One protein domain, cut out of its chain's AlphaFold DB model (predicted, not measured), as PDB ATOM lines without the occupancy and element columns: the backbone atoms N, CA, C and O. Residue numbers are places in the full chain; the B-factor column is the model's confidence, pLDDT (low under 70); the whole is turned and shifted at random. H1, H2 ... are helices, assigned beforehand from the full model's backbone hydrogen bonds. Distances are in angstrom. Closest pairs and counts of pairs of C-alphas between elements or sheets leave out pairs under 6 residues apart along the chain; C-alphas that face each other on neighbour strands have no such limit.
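AT A GLANCE: This is residues 4 to 98 of the 101 residues of an uncharacterized protein of Chromobacterium sp. MWU14-2602 (UniProt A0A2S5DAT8). One long straight helix, H1, sticks out like a handle from a compact head of five short helices, H2 to H6, with residues 4 to 23 free of the rest and its last turns reaching the head. In the head H4 and H6 cross nearly at right angles, while H2 packs on H5 and H3 packs on H1 near the handle's inner end. The printed part has 95 residues with six named helices, H1 to H6 in chain order, and no named strand; the class is all helix. The whole is loose, with a radius of gyration of the C-alphas of 17.5 A, and a rod in outline, spanning 61 by 30 by 20 A, the handle making the length.

HOW THE PARTS SIT: H1, residues 4 to 33, touches H3, residues 43 to 52, with residues 24 to 31 alone; the closest C-alphas, of Arg 28 and Leu 52, are 5.5 A apart. Their steep tilt is 69 degrees, only just short of about perpendicular, and they run opposite ways. H1 and H6, residues 84 to 96, touch only at their ends, the closest C-alphas being those of Leu 32 and Val 84, 4.8 A apart. H6 touches H4, residues 55 to 64, about perpendicular at 82 degrees, with the C-alphas of Ala 60 and Gly 91 closest at 4.2 A. H2, residues 36 to 41, touches H5, residues 72 to 78, at a steep tilt of 47 degrees, opposite ways; the closest C-alphas, of Gly 37 and Phe 76, are 5.3 A apart. H2 and H3 touch only at the corner, and only just, with 3 pairs of C-alphas within 8 A, the closest being those of Met 39 and Trp 45 at 5.5 A. H4 and H5 are near each other; H1 and H4 are apart, for instance. The helix packing is mostly crossed. Every O i to N i+4 pair is within hydrogen-bond range in H1, H2, H4 and H5, against 4 of 6 in H3 and 8 of 9 in H6.

IN THESE COORDINATES: H1 begins at C-alpha 4 (2.999, -16.556, -30.408) and ends at C-alpha 33 (41.341, -36.114, -23.197), 43.6 A away. H3 measures 14.1 A, H4 14.3 A and H6 18.8 A from first to last C-alpha; H2 and H5 have 6 and 7 residues. H6 ends at C-alpha 96 (54.075, -24.507, -8.008).

THE WHOLE: The C-alphas of Arg 4 and Asp 67, the two farthest apart, are 61.2 A from each other. Without residues 4 to 23 the body spans 33 by 23 by 19 A. The printed part has no cut and no long link. The model's pLDDT is under 70 at residues 65 to 74, 76 and 94 to 98.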
ATOM      1  N   ARG A   4       2.662 -15.124 -30.386       76.00
ATOM      2  CA  ARG A   4       2.999 -16.556 -30.408       76.00
ATOM      3  C   ARG A   4       4.256 -16.854 -31.234       76.00
ATOM      4  O   ARG A   4       5.034 -17.717 -30.849       76.00
ATOM      5  N   PHE A   5       4.489 -16.111 -32.319       80.25
ATOM      6  CA  PHE A   5       5.684 -16.271 -33.155       80.25
ATOM      7  C   PHE A   5       6.952 -15.867 -32.395       80.25
ATOM      8  O   PHE A   5       7.917 -16.620 -32.373       80.25
ATOM      9  N   TRP A   6       6.916 -14.730 -31.696       82.88
ATOM     10  CA  TRP A   6       8.041 -14.256 -30.884       82.88
ATOM     11  C   TRP A   6       8.375 -15.194 -29.720       82.88
ATOM     12  O   TRP A   6       9.547 -15.435 -29.456       82.88
ATOM     13  N   LYS A   7       7.362 -15.781 -29.066       81.06
ATOM     14  CA  LYS A   7       7.574 -16.798 -28.021       81.06
ATOM     15  C   LYS A   7       8.244 -18.056 -28.576       81.06
ATOM     16  O   LYS A   7       9.219 -18.522 -27.999       81.06
ATOM     17  N   ASN A   8       7.766 -18.568 -29.709       87.75
ATOM     18  CA  ASN A   8       8.343 -19.759 -30.335       87.75
ATOM     19  C   ASN A   8       9.770 -19.504 -30.837       87.75
ATOM     20  O   ASN A   8      10.638 -20.350 -30.647       87.75
ATOM     21  N   ALA A   9      10.022 -18.329 -31.422       87.56
ATOM     22  CA  ALA A   9      11.357 -17.916 -31.839       87.56
ATOM     23  C   ALA A   9      12.306 -17.811 -30.638       87.56
ATOM     24  O   ALA A   9      13.384 -18.390 -30.674       87.56
ATOM     25  N   ALA A  10      11.883 -17.167 -29.546       88.38
ATOM     26  CA  ALA A  10      12.689 -17.050 -28.334       88.38
ATOM     27  C   ALA A  10      13.032 -18.421 -27.733       88.38
ATOM     28  O   ALA A  10      14.187 -18.658 -27.394       88.38
ATOM     29  N   ILE A  11      12.063 -19.340 -27.651       92.06
ATOM     30  CA  ILE A  11      12.290 -20.710 -27.163       92.06
ATOM     31  C   ILE A  11      13.268 -21.455 -28.078       92.06
ATOM     32  O   ILE A  11      14.203 -22.082 -27.585       92.06
ATOM     33  N   ALA A  12      13.097 -21.360 -29.399       90.75
ATOM     34  CA  ALA A  12      14.002 -21.990 -30.357       90.75
ATOM     35  C   ALA A  12      15.432 -21.442 -30.241       90.75
ATOM     36  O   ALA A  12      16.385 -22.218 -30.227       90.75
ATOM     37  N   THR A  13      15.593 -20.125 -30.089       92.31
ATOM     38  CA  THR A  13      16.900 -19.497 -29.852       92.31
ATOM     39  C   THR A  13      17.518 -19.970 -28.540       92.31
ATOM     40  O   THR A  13      18.702 -20.291 -28.511       92.31
ATOM     41  N   LEU A  14      16.734 -20.072 -27.466       92.31
ATOM     42  CA  LEU A  14      17.211 -20.549 -26.166       92.31
ATOM     43  C   LEU A  14      17.701 -21.999 -26.241       92.31
ATOM     44  O   LEU A  14      18.785 -22.310 -25.752       92.31
ATOM     45  N   LEU A  15      16.940 -22.872 -26.908       93.19
ATOM     46  CA  LEU A  15      17.338 -24.261 -27.144       93.19
ATOM     47  C   LEU A  15      18.595 -24.349 -28.014       93.19
ATOM     48  O   LEU A  15      19.480 -25.149 -27.723       93.19
ATOM     49  N   LEU A  16      18.710 -23.509 -29.043       93.06
ATOM     50  CA  LEU A  16      19.897 -23.457 -29.888       93.06
ATOM     51  C   LEU A  16      21.139 -23.043 -29.085       93.06
ATOM     52  O   LEU A  16      22.174 -23.697 -29.184       93.06
ATOM     53  N   LEU A  17      21.031 -22.006 -28.250       91.38
ATOM     54  CA  LEU A  17      22.121 -21.565 -27.375       91.38
ATOM     55  C   LEU A  17      22.519 -22.653 -26.372       91.38
ATOM     56  O   LEU A  17      23.709 -22.883 -26.156       91.38
ATOM     57  N   LEU A  18      21.540 -23.368 -25.810       93.12
ATOM     58  CA  LEU A  18      21.790 -24.500 -24.919       93.12
ATOM     59  C   LEU A  18      22.574 -25.610 -25.638       93.12
ATOM     60  O   LEU A  18      23.565 -26.112 -25.109       93.12
ATOM     61  N   LEU A  19      22.161 -25.970 -26.856       91.62
ATOM     62  CA  LEU A  19      22.833 -26.991 -27.660       91.62
ATOM     63  C   LEU A  19      24.266 -26.584 -28.017       91.62
ATOM     64  O   LEU A  19      25.170 -27.413 -27.917       91.62
ATOM     65  N   ILE A  20      24.488 -25.315 -28.370       89.56
ATOM     66  CA  ILE A  20      25.829 -24.773 -28.631       89.56
ATOM     67  C   ILE A  20      26.700 -24.866 -27.371       89.56
ATOM     68  O   ILE A  20      27.838 -25.326 -27.450       89.56
ATOM     69  N   GLY A  21      26.162 -24.507 -26.201       85.88
ATOM     70  CA  GLY A  21      26.875 -24.622 -24.926       85.88
ATOM     71  C   GLY A  21      27.279 -26.064 -24.600       85.88
ATOM     72  O   GLY A  21      28.434 -26.327 -24.264       85.88
ATOM     73  N   ILE A  22      26.361 -27.022 -24.763       89.75
ATOM     74  CA  ILE A  22      26.640 -28.451 -24.541       89.75
ATOM     75  C   ILE A  22      27.691 -28.967 -25.532       89.75
ATOM     76  O   ILE A  22      28.601 -29.702 -25.140       89.75
ATOM     77  N   ALA A  23      27.588 -28.584 -26.807       87.25
ATOM     78  CA  ALA A  23      28.555 -28.965 -27.830       87.25
ATOM     79  C   ALA A  23      29.957 -28.425 -27.509       87.25
ATOM     80  O   ALA A  23      30.925 -29.180 -27.586       87.25
ATOM     81  N   GLY A  24      30.058 -27.167 -27.065       87.00
ATOM     82  CA  GLY A  24      31.315 -26.560 -26.627       87.00
ATOM     83  C   GLY A  24      31.942 -27.286 -25.433       87.00
ATOM     84  O   GLY A  24      33.126 -27.618 -25.466       87.00
ATOM     85  N   LEU A  25      31.146 -27.627 -24.412       87.19
ATOM     86  CA  LEU A  25      31.624 -28.395 -23.253       87.19
ATOM     87  C   LEU A  25      32.112 -29.793 -23.643       87.19
ATOM     88  O   LEU A  25      33.155 -30.241 -23.162       87.19
ATOM     89  N   ARG A  26      31.392 -30.481 -24.537       89.06
ATOM     90  CA  ARG A  26      31.836 -31.779 -25.058       89.06
ATOM     91  C   ARG A  26      33.122 -31.655 -25.861       89.06
ATOM     92  O   ARG A  26      34.029 -32.443 -25.628       89.06
ATOM     93  N   MET A  27      33.227 -30.660 -26.741       88.75
ATOM     94  CA  MET A  27      34.453 -30.406 -27.499       88.75
ATOM     95  C   MET A  27      35.640 -30.117 -26.584       88.75
ATOM     96  O   MET A  27      36.707 -30.682 -26.802       88.75
ATOM     97  N   ARG A  28      35.458 -29.306 -25.533       89.50
ATOM     98  CA  ARG A  28      36.506 -29.057 -24.535       89.50
ATOM     99  C   ARG A  28      36.918 -30.344 -23.822       89.50
ATOM    100  O   ARG A  28      38.104 -30.619 -23.708       89.50
ATOM    101  N   SER A  29      35.957 -31.150 -23.376       89.12
ATOM    102  CA  SER A  29      36.246 -32.433 -22.720       89.12
ATOM    103  C   SER A  29      37.021 -33.384 -23.639       89.12
ATOM    104  O   SER A  29      38.032 -33.956 -23.232       89.12
ATOM    105  N   SER A  30      36.601 -33.497 -24.903       90.69
ATOM    106  CA  SER A  30      37.305 -34.286 -25.915       90.69
ATOM    107  C   SER A  30      38.710 -33.761 -26.183       90.69
ATOM    108  O   SER A  30      39.622 -34.568 -26.298       90.69
ATOM    109  N   LEU A  31      38.897 -32.440 -26.245       88.44
ATOM    110  CA  LEU A  31      40.215 -31.832 -26.409       88.44
ATOM    111  C   LEU A  31      41.130 -32.165 -25.225       88.44
ATOM    112  O   LEU A  31      42.255 -32.595 -25.438       88.44
ATOM    113  N   LEU A  32      40.648 -32.012 -23.988       89.06
ATOM    114  CA  LEU A  32      41.437 -32.288 -22.782       89.06
ATOM    115  C   LEU A  32      41.868 -33.758 -22.678       89.06
ATOM    116  O   LEU A  32      42.950 -34.037 -22.173       89.06
ATOM    117  N   ALA A  33      41.036 -34.684 -23.157       90.31
ATOM    118  CA  ALA A  33      41.341 -36.114 -23.197       90.31
ATOM    119  C   ALA A  33      42.118 -36.546 -24.455       90.31
ATOM    120  O   ALA A  33      42.516 -37.706 -24.554       90.31
ATOM    121  N   MET A  34      42.299 -35.656 -25.433       88.94
ATOM    122  CA  MET A  34      42.985 -35.972 -26.680       88.94
ATOM    123  C   MET A  34      44.490 -36.059 -26.450       88.94
ATOM    124  O   MET A  34      45.070 -35.214 -25.767       88.94
ATOM    125  N   ASP A  35      45.116 -37.058 -27.063       88.69
ATOM    126  CA  ASP A  35      46.568 -37.136 -27.156       88.69
ATOM    127  C   ASP A  35      47.115 -35.939 -27.947       88.69
ATOM    128  O   ASP A  35      46.596 -35.571 -29.004       88.69
ATOM    129  N   ILE A  36      48.184 -35.328 -27.448       82.81
ATOM    130  CA  ILE A  36      48.786 -34.138 -28.054       82.81
ATOM    131  C   ILE A  36      49.327 -34.438 -29.463       82.81
ATOM    132  O   ILE A  36      49.205 -33.604 -30.364       82.81
ATOM    133  N   GLY A  37      49.866 -35.633 -29.701       81.44
ATOM    134  CA  GLY A  37      50.303 -36.085 -31.020       81.44
ATOM    135  C   GLY A  37      49.142 -36.216 -32.012       81.44
ATOM    136  O   GLY A  37      49.264 -35.775 -33.157       81.44
ATOM    137  N   GLU A  38      47.995 -36.740 -31.577       84.62
ATOM    138  CA  GLU A  38      46.762 -36.764 -32.384       84.62
ATOM    139  C   GLU A  38      46.208 -35.357 -32.636       84.62
ATOM    140  O   GLU A  38      45.824 -35.021 -33.762       84.62
ATOM    141  N   MET A  39      46.267 -34.482 -31.631       84.25
ATOM    142  CA  MET A  39      45.922 -33.071 -31.781       84.25
ATOM    143  C   MET A  39      46.795 -32.393 -32.848       84.25
ATOM    144  O   MET A  39      46.273 -31.624 -33.653       84.25
ATOM    145  N   ASN A  40      48.098 -32.698 -32.919       81.56
ATOM    146  CA  ASN A  40      49.007 -32.124 -33.921       81.56
ATOM    147  C   ASN A  40      48.585 -32.416 -35.361       81.56
ATOM    148  O   ASN A  40      48.714 -31.568 -36.248       81.56
ATOM    149  N   LYS A  41      48.124 -33.648 -35.595       84.12
ATOM    150  CA  LYS A  41      47.764 -34.138 -36.928       84.12
ATOM    151  C   LYS A  41      46.519 -33.436 -37.467       84.12
ATOM    152  O   LYS A  41      46.325 -33.399 -38.677       84.12
ATOM    153  N   SER A  42      45.695 -32.859 -36.588       84.56
ATOM    154  CA  SER A  42      44.446 -32.195 -36.947       84.56
ATOM    155  C   SER A  42      44.546 -30.668 -36.825       84.56
ATOM    156  O   SER A  42      44.541 -30.128 -35.713       84.56
ATOM    157  N   PRO A  43      44.541 -29.924 -37.951       82.50
ATOM    158  CA  PRO A  43      44.480 -28.463 -37.930       82.50
ATOM    159  C   PRO A  43      43.269 -27.934 -37.151       82.50
ATOM    160  O   PRO A  43      43.370 -26.920 -36.464       82.50
ATOM    161  N   PHE A  44      42.145 -28.654 -37.212       86.94
ATOM    162  CA  PHE A  44      40.928 -28.314 -36.482       86.94
ATOM    163  C   PHE A  44      41.166 -28.271 -34.969       86.94
ATOM    164  O   PHE A  44      40.852 -27.269 -34.325       86.94
ATOM    165  N   TRP A  45      41.765 -29.318 -34.395       84.44
ATOM    166  CA  TRP A  45      42.014 -29.375 -32.954       84.44
ATOM    167  C   TRP A  45      43.105 -28.401 -32.520       84.44
ATOM    168  O   TRP A  45      42.947 -27.747 -31.490       84.44
ATOM    169  N   ARG A  46      44.141 -28.194 -33.346       79.69
ATOM    170  CA  ARG A  46      45.159 -27.162 -33.088       79.69
ATOM    171  C   ARG A  46      44.540 -25.776 -32.953       79.69
ATOM    172  O   ARG A  46      44.841 -25.078 -31.996       79.69
ATOM    173  N   VAL A  47      43.650 -25.386 -33.864       80.50
ATOM    174  CA  VAL A  47      42.965 -24.085 -33.774       80.50
ATOM    175  C   VAL A  47      41.969 -24.065 -32.616       80.50
ATOM    176  O   VAL A  47      41.877 -23.065 -31.910       80.50
ATOM    177  N   SER A  48      41.270 -25.174 -32.368       81.12
ATOM    178  CA  SER A  48      40.284 -25.267 -31.287       81.12
ATOM    179  C   SER A  48      40.896 -25.028 -29.906       81.12
ATOM    180  O   SER A  48      40.221 -24.475 -29.046       81.12
ATOM    181  N   THR A  49      42.181 -25.343 -29.697       79.12
ATOM    182  CA  THR A  49      42.881 -25.013 -28.438       79.12
ATOM    183  C   THR A  49      42.902 -23.515 -28.126       79.12
ATOM    184  O   THR A  49      42.909 -23.144 -26.961       79.12
ATOM    185  N   LEU A  50      42.852 -22.640 -29.138       75.81
ATOM    186  CA  LEU A  50      42.834 -21.187 -28.942       75.81
ATOM    187  C   LEU A  50      41.500 -20.670 -28.397       75.81
ATOM    188  O   LEU A  50      41.453 -19.563 -27.870       75.81
ATOM    189  N   VAL A  51      40.424 -21.440 -28.566       81.00
ATOM    190  CA  VAL A  51      39.061 -21.049 -28.184       81.00
ATOM    191  C   VAL A  51      38.562 -21.862 -26.991       81.00
ATOM    192  O   VAL A  51      37.828 -21.342 -26.158       81.00
ATOM    193  N   LEU A  52      38.933 -23.141 -26.916       83.88
ATOM    194  CA  LEU A  52      38.440 -24.083 -25.910       83.88
ATOM    195  C   LEU A  52      39.295 -24.136 -24.640       83.88
ATOM    196  O   LEU A  52      38.810 -24.667 -23.640       83.88
ATOM    197  N   LEU A  53      40.533 -23.633 -24.685       83.62
ATOM    198  CA  LEU A  53      41.405 -23.528 -23.517       83.62
ATOM    199  C   LEU A  53      41.482 -22.083 -23.025       83.62
ATOM    200  O   LEU A  53      41.525 -21.138 -23.821       83.62
ATOM    201  N   ASP A  54      41.539 -21.913 -21.711       84.31
ATOM    202  CA  ASP A  54      41.738 -20.599 -21.109       84.31
ATOM    203  C   ASP A  54      43.197 -20.105 -21.253       84.31
ATOM    204  O   ASP A  54      44.074 -20.775 -21.810       84.31
ATOM    205  N   ASP A  55      43.461 -18.857 -20.858       77.81
ATOM    206  CA  ASP A  55      44.806 -18.270 -20.952       77.81
ATOM    207  C   ASP A  55      45.821 -18.968 -20.026       77.81
ATOM    208  O   ASP A  55      47.005 -19.061 -20.363       77.81
ATOM    209  N   GLY A  56      45.368 -19.489 -18.883       79.81
ATOM    210  CA  GLY A  56      46.193 -20.211 -17.916       79.81
ATOM    211  C   GLY A  56      46.631 -21.573 -18.447       79.81
ATOM    212  O   GLY A  56      47.829 -21.860 -18.461       79.81
ATOM    213  N   GLU A  57      45.689 -22.352 -18.977       82.00
ATOM    214  CA  GLU A  57      45.898 -23.652 -19.624       82.00
ATOM    215  C   GLU A  57      46.857 -23.521 -20.822       82.00
ATOM    216  O   GLU A  57      47.825 -24.275 -20.956       82.00
ATOM    217  N   ARG A  58      46.668 -22.493 -21.664       77.12
ATOM    218  CA  ARG A  58      47.594 -22.183 -22.773       77.12
ATOM    219  C   ARG A  58      48.990 -21.806 -22.276       77.12
ATOM    220  O   ARG A  58      49.999 -22.209 -22.867       77.12
ATOM    221  N   GLY A  59      49.064 -21.059 -21.177       76.19
ATOM    222  CA  GLY A  59      50.317 -20.729 -20.506       76.19
ATOM    223  C   GLY A  59      51.024 -21.964 -19.942       76.19
ATOM    224  O   GLY A  59      52.237 -22.092 -20.096       76.19
ATOM    225  N   ALA A  60      50.285 -22.895 -19.335       78.56
ATOM    226  CA  ALA A  60      50.817 -24.149 -18.807       78.56
ATOM    227  C   ALA A  60      51.422 -25.017 -19.920       78.56
ATOM    228  O   ALA A  60      52.569 -25.445 -19.798       78.56
ATOM    229  N   ILE A  61      50.723 -25.159 -21.051       76.56
ATOM    230  CA  ILE A  61      51.241 -25.849 -22.245       76.56
ATOM    231  C   ILE A  61      52.550 -25.205 -22.729       76.56
ATOM    232  O   ILE A  61      53.534 -25.895 -22.991       76.56
ATOM    233  N   THR A  62      52.594 -23.873 -22.798       73.19
ATOM    234  CA  THR A  62      53.797 -23.139 -23.227       73.19
ATOM    235  C   THR A  62      54.973 -23.353 -22.263       73.19
ATOM    236  O   THR A  62      56.112 -23.518 -22.698       73.19
ATOM    237  N   ARG A  63      54.727 -23.408 -20.950       73.50
ATOM    238  CA  ARG A  63      55.775 -23.631 -19.938       73.50
ATOM    239  C   ARG A  63      56.255 -25.072 -19.869       73.50
ATOM    240  O   ARG A  63      57.447 -25.282 -19.673       73.50
ATOM    241  N   PHE A  64      55.378 -26.050 -20.090       71.00
ATOM    242  CA  PHE A  64      55.787 -27.446 -20.266       71.00
ATOM    243  C   PHE A  64      56.827 -27.577 -21.395       71.00
ATOM    244  O   PHE A  64      57.763 -28.366 -21.315       71.00
ATOM    245  N   THR A  65      56.732 -26.724 -22.418       64.69
ATOM    246  CA  THR A  65      57.718 -26.636 -23.510       64.69
ATOM    247  C   THR A  65      58.900 -25.712 -23.242       64.69
ATOM    248  O   THR A  65      59.700 -25.486 -24.154       64.69
ATOM    249  N   GLY A  66      59.006 -25.183 -22.019       55.81
ATOM    250  CA  GLY A  66      59.782 -24.011 -21.607       55.81
ATOM    251  C   GLY A  66      61.279 -24.023 -21.902       55.81
ATOM    252  O   GLY A  66      61.945 -23.034 -21.623       55.81
ATOM    253  N   ASP A  67      61.811 -25.075 -22.516       51.78
ATOM    254  CA  ASP A  67      63.193 -25.090 -22.965       51.78
ATOM    255  C   ASP A  67      63.420 -24.518 -24.375       51.78
ATOM    256  O   ASP A  67      64.537 -24.106 -24.655       51.78
ATOM    257  N   LYS A  68      62.446 -24.419 -25.300       47.22
ATOM    258  CA  LYS A  68      62.727 -23.779 -26.613       47.22
ATOM    259  C   LYS A  68      61.542 -23.015 -27.181       47.22
ATOM    260  O   LYS A  68      60.601 -23.605 -27.707       47.22
ATOM    261  N   ASN A  69      61.681 -21.689 -27.168       46.25
ATOM    262  CA  ASN A  69      60.943 -20.763 -28.015       46.25
ATOM    263  C   ASN A  69      60.669 -21.383 -29.404       46.25
ATOM    264  O   ASN A  69      61.583 -21.838 -30.092       46.25
ATOM    265  N   SER A  70      59.384 -21.396 -29.766       52.78
ATOM    266  CA  SER A  70      58.806 -21.536 -31.110       52.78
ATOM    267  C   SER A  70      58.742 -22.895 -31.822       52.78
ATOM    268  O   SER A  70      58.214 -22.922 -32.934       52.78
ATOM    269  N   ASN A  71      59.181 -24.028 -31.256       62.09
ATOM    270  CA  ASN A  71      59.122 -25.303 -31.996       62.09
ATOM    271  C   ASN A  71      57.932 -26.200 -31.609       62.09
ATOM    272  O   ASN A  71      58.088 -27.203 -30.911       62.09
ATOM    273  N   TRP A  72      56.747 -25.862 -32.135       63.62
ATOM    274  CA  TRP A  72      55.526 -26.675 -32.014       63.62
ATOM    275  C   TRP A  72      55.754 -28.140 -32.399       63.62
ATOM    276  O   TRP A  72      55.205 -29.031 -31.765       63.62
ATOM    277  N   HIS A  73      56.596 -28.412 -33.397       66.06
ATOM    278  CA  HIS A  73      56.897 -29.785 -33.796       66.06
ATOM    279  C   HIS A  73      57.594 -30.564 -32.669       66.06
ATOM    280  O   HIS A  73      57.173 -31.669 -32.346       66.06
ATOM    281  N   LYS A  74      58.583 -29.956 -31.998       68.00
ATOM    282  CA  LYS A  74      59.280 -30.564 -30.852       68.00
ATOM    283  C   LYS A  74      58.341 -30.793 -29.663       68.00
ATOM    284  O   LYS A  74      58.450 -31.825 -29.012       68.00
ATOM    285  N   PHE A  75      57.415 -29.865 -29.407       72.25
ATOM    286  CA  PHE A  75      56.356 -30.046 -28.407       72.25
ATOM    287  C   PHE A  75      55.530 -31.294 -28.694       72.25
ATOM    288  O   PHE A  75      55.430 -32.165 -27.839       72.25
ATOM    289  N   PHE A  76      55.004 -31.410 -29.912       69.38
ATOM    290  CA  PHE A  76      54.172 -32.543 -30.292       69.38
ATOM    291  C   PHE A  76      54.921 -33.872 -30.262       69.38
ATOM    292  O   PHE A  76      54.311 -34.891 -29.973       69.38
ATOM    293  N   THR A  77      56.229 -33.873 -30.520       72.31
ATOM    294  CA  THR A  77      57.063 -35.070 -30.377       72.31
ATOM    295  C   THR A  77      57.316 -35.434 -28.913       72.31
ATOM    296  O   THR A  77      57.210 -36.603 -28.564       72.31
ATOM    297  N   LEU A  78      57.644 -34.462 -28.054       72.12
ATOM    298  CA  LEU A  78      57.958 -34.709 -26.639       72.12
ATOM    299  C   LEU A  78      56.721 -35.033 -25.795       72.12
ATOM    300  O   LEU A  78      56.819 -35.806 -24.851       72.12
ATOM    301  N   ALA A  79      55.581 -34.439 -26.135       75.81
ATOM    302  CA  ALA A  79      54.298 -34.660 -25.476       75.81
ATOM    303  C   ALA A  79      53.449 -35.741 -26.174       75.81
ATOM    304  O   ALA A  79      52.303 -35.959 -25.790       75.81
ATOM    305  N   SER A  80      53.974 -36.406 -27.212       77.06
ATOM    306  CA  SER A  80      53.283 -37.531 -27.849       77.06
ATOM    307  C   SER A  80      53.119 -38.662 -26.834       77.06
ATOM    308  O   SER A  80      54.099 -39.085 -26.226       77.06
ATOM    309  N   GLY A  81      51.904 -39.185 -26.680       81.25
ATOM    310  CA  GLY A  81      51.567 -40.167 -25.647       81.25
ATOM    311  C   GLY A  81      50.989 -39.551 -24.372       81.25
ATOM    312  O   GLY A  81      50.598 -40.303 -23.483       81.25
ATOM    313  N   MET A  82      50.925 -38.218 -24.274       87.19
ATOM    314  CA  MET A  82      50.263 -37.502 -23.187       87.19
ATOM    315  C   MET A  82      48.995 -36.818 -23.684       87.19
ATOM    316  O   MET A  82      48.942 -36.242 -24.777       87.19
ATOM    317  N   THR A  83      47.982 -36.815 -22.832       90.56
ATOM    318  CA  THR A  83      46.767 -36.038 -23.047       90.56
ATOM    319  C   THR A  83      47.020 -34.546 -22.837       90.56
ATOM    320  O   THR A  83      47.915 -34.136 -22.093       90.56
ATOM    321  N   VAL A  84      46.195 -33.701 -23.460       86.75
ATOM    322  CA  VAL A  84      46.250 -32.244 -23.252       86.75
ATOM    323  C   VAL A  84      46.115 -31.882 -21.772       86.75
ATOM    324  O   VAL A  84      46.820 -30.993 -21.298       86.75
ATOM    325  N   ARG A  85      45.269 -32.599 -21.021       88.69
ATOM    326  CA  ARG A  85      45.136 -32.424 -19.571       88.69
ATOM    327  C   ARG A  85      46.447 -32.680 -18.832       88.69
ATOM    328  O   ARG A  85      46.859 -31.828 -18.056       88.69
ATOM    329  N   GLU A  86      47.111 -33.805 -19.079       88.00
ATOM    330  CA  GLU A  86      48.367 -34.149 -18.392       88.00
ATOM    331  C   GLU A  86      49.475 -33.133 -18.691       88.00
ATOM    332  O   GLU A  86      50.288 -32.813 -17.827       88.00
ATOM    333  N   VAL A  87      49.508 -32.589 -19.910       85.00
ATOM    334  CA  VAL A  87      50.445 -31.516 -20.272       85.00
ATOM    335  C   VAL A  87      50.153 -30.233 -19.493       85.00
ATOM    336  O   VAL A  87      51.089 -29.592 -19.013       85.00
ATOM    337  N   ILE A  88      48.879 -29.860 -19.352       85.94
ATOM    338  CA  ILE A  88      48.468 -28.699 -18.553       85.94
ATOM    339  C   ILE A  88      48.848 -28.914 -17.086       85.94
ATOM    340  O   ILE A  88      49.552 -28.081 -16.524       85.94
ATOM    341  N   GLU A  89      48.466 -30.045 -16.493       86.44
ATOM    342  CA  GLU A  89      48.757 -30.373 -15.092       86.44
ATOM    343  C   GLU A  89      50.268 -30.339 -14.811       86.44
ATOM    344  O   GLU A  89      50.717 -29.712 -13.852       86.44
ATOM    345  N   ASN A  90      51.088 -30.919 -15.694       82.50
ATOM    346  CA  ASN A  90      52.545 -30.881 -15.552       82.50
ATOM    347  C   ASN A  90      53.129 -29.471 -15.739       82.50
ATOM    348  O   ASN A  90      54.086 -29.098 -15.057       82.50
ATOM    349  N   GLY A  91      52.550 -28.669 -16.635       77.56
ATOM    350  CA  GLY A  91      52.909 -27.262 -16.814       77.56
ATOM    351  C   GLY A  91      52.540 -26.382 -15.613       77.56
ATOM    352  O   GLY A  91      53.254 -25.424 -15.310       77.56
ATOM    353  N   GLU A  92      51.457 -26.705 -14.907       79.44
ATOM    354  CA  GLU A  92      51.044 -26.044 -13.663       79.44
ATOM    355  C   GLU A  92      51.898 -26.472 -12.464       79.44
ATOM    356  O   GLU A  92      52.284 -25.632 -11.651       79.44
ATOM    357  N   ILE A  93      52.286 -27.747 -12.367       75.38
ATOM    358  CA  ILE A  93      53.210 -28.216 -11.321       75.38
ATOM    359  C   ILE A  93      54.555 -27.483 -11.414       75.38
ATOM    360  O   ILE A  93      55.112 -27.083 -10.389       75.38
ATOM    361  N   ALA A  94      55.043 -27.222 -12.632       65.94
ATOM    362  CA  ALA A  94      56.251 -26.427 -12.851       65.94
ATOM    363  C   ALA A  94      56.139 -24.976 -12.326       65.94
ATOM    364  O   ALA A  94      57.155 -24.368 -11.989       65.94
ATOM    365  N   LEU A  95      54.926 -24.414 -12.206       63.09
ATOM    366  CA  LEU A  95      54.703 -23.120 -11.545       63.09
ATOM    367  C   LEU A  95      54.771 -23.237 -10.018       63.09
ATOM    368  O   LEU A  95      55.374 -22.382  -9.367       63.09
ATOM    369  N   GLY A  96      54.171 -24.289  -9.455       56.66
ATOM    370  CA  GLY A  96      54.075 -24.507  -8.008       56.66
ATOM    371  C   GLY A  96      55.401 -24.850  -7.320       56.66
ATOM    372  O   GLY A  96      55.546 -24.615  -6.124       56.66
ATOM    373  N   THR A  97      56.387 -25.370  -8.053       51.25
ATOM    374  CA  THR A  97      57.732 -25.657  -7.521       51.25
ATOM    375  C   THR A  97      58.688 -24.463  -7.593       51.25
ATOM    376  O   THR A  97      59.680 -24.453  -6.870       51.25
ATOM    377  N   SER A  98      58.382 -23.430  -8.389       49.22
ATOM    378  CA  SER A  98      59.204 -22.208  -8.502       49.22
ATOM    379  C   SER A  98      59.001 -21.194  -7.364       49.22
ATOM    380  O   SER A  98      59.730 -20.210  -7.274       49.22
TER     381      SER A  98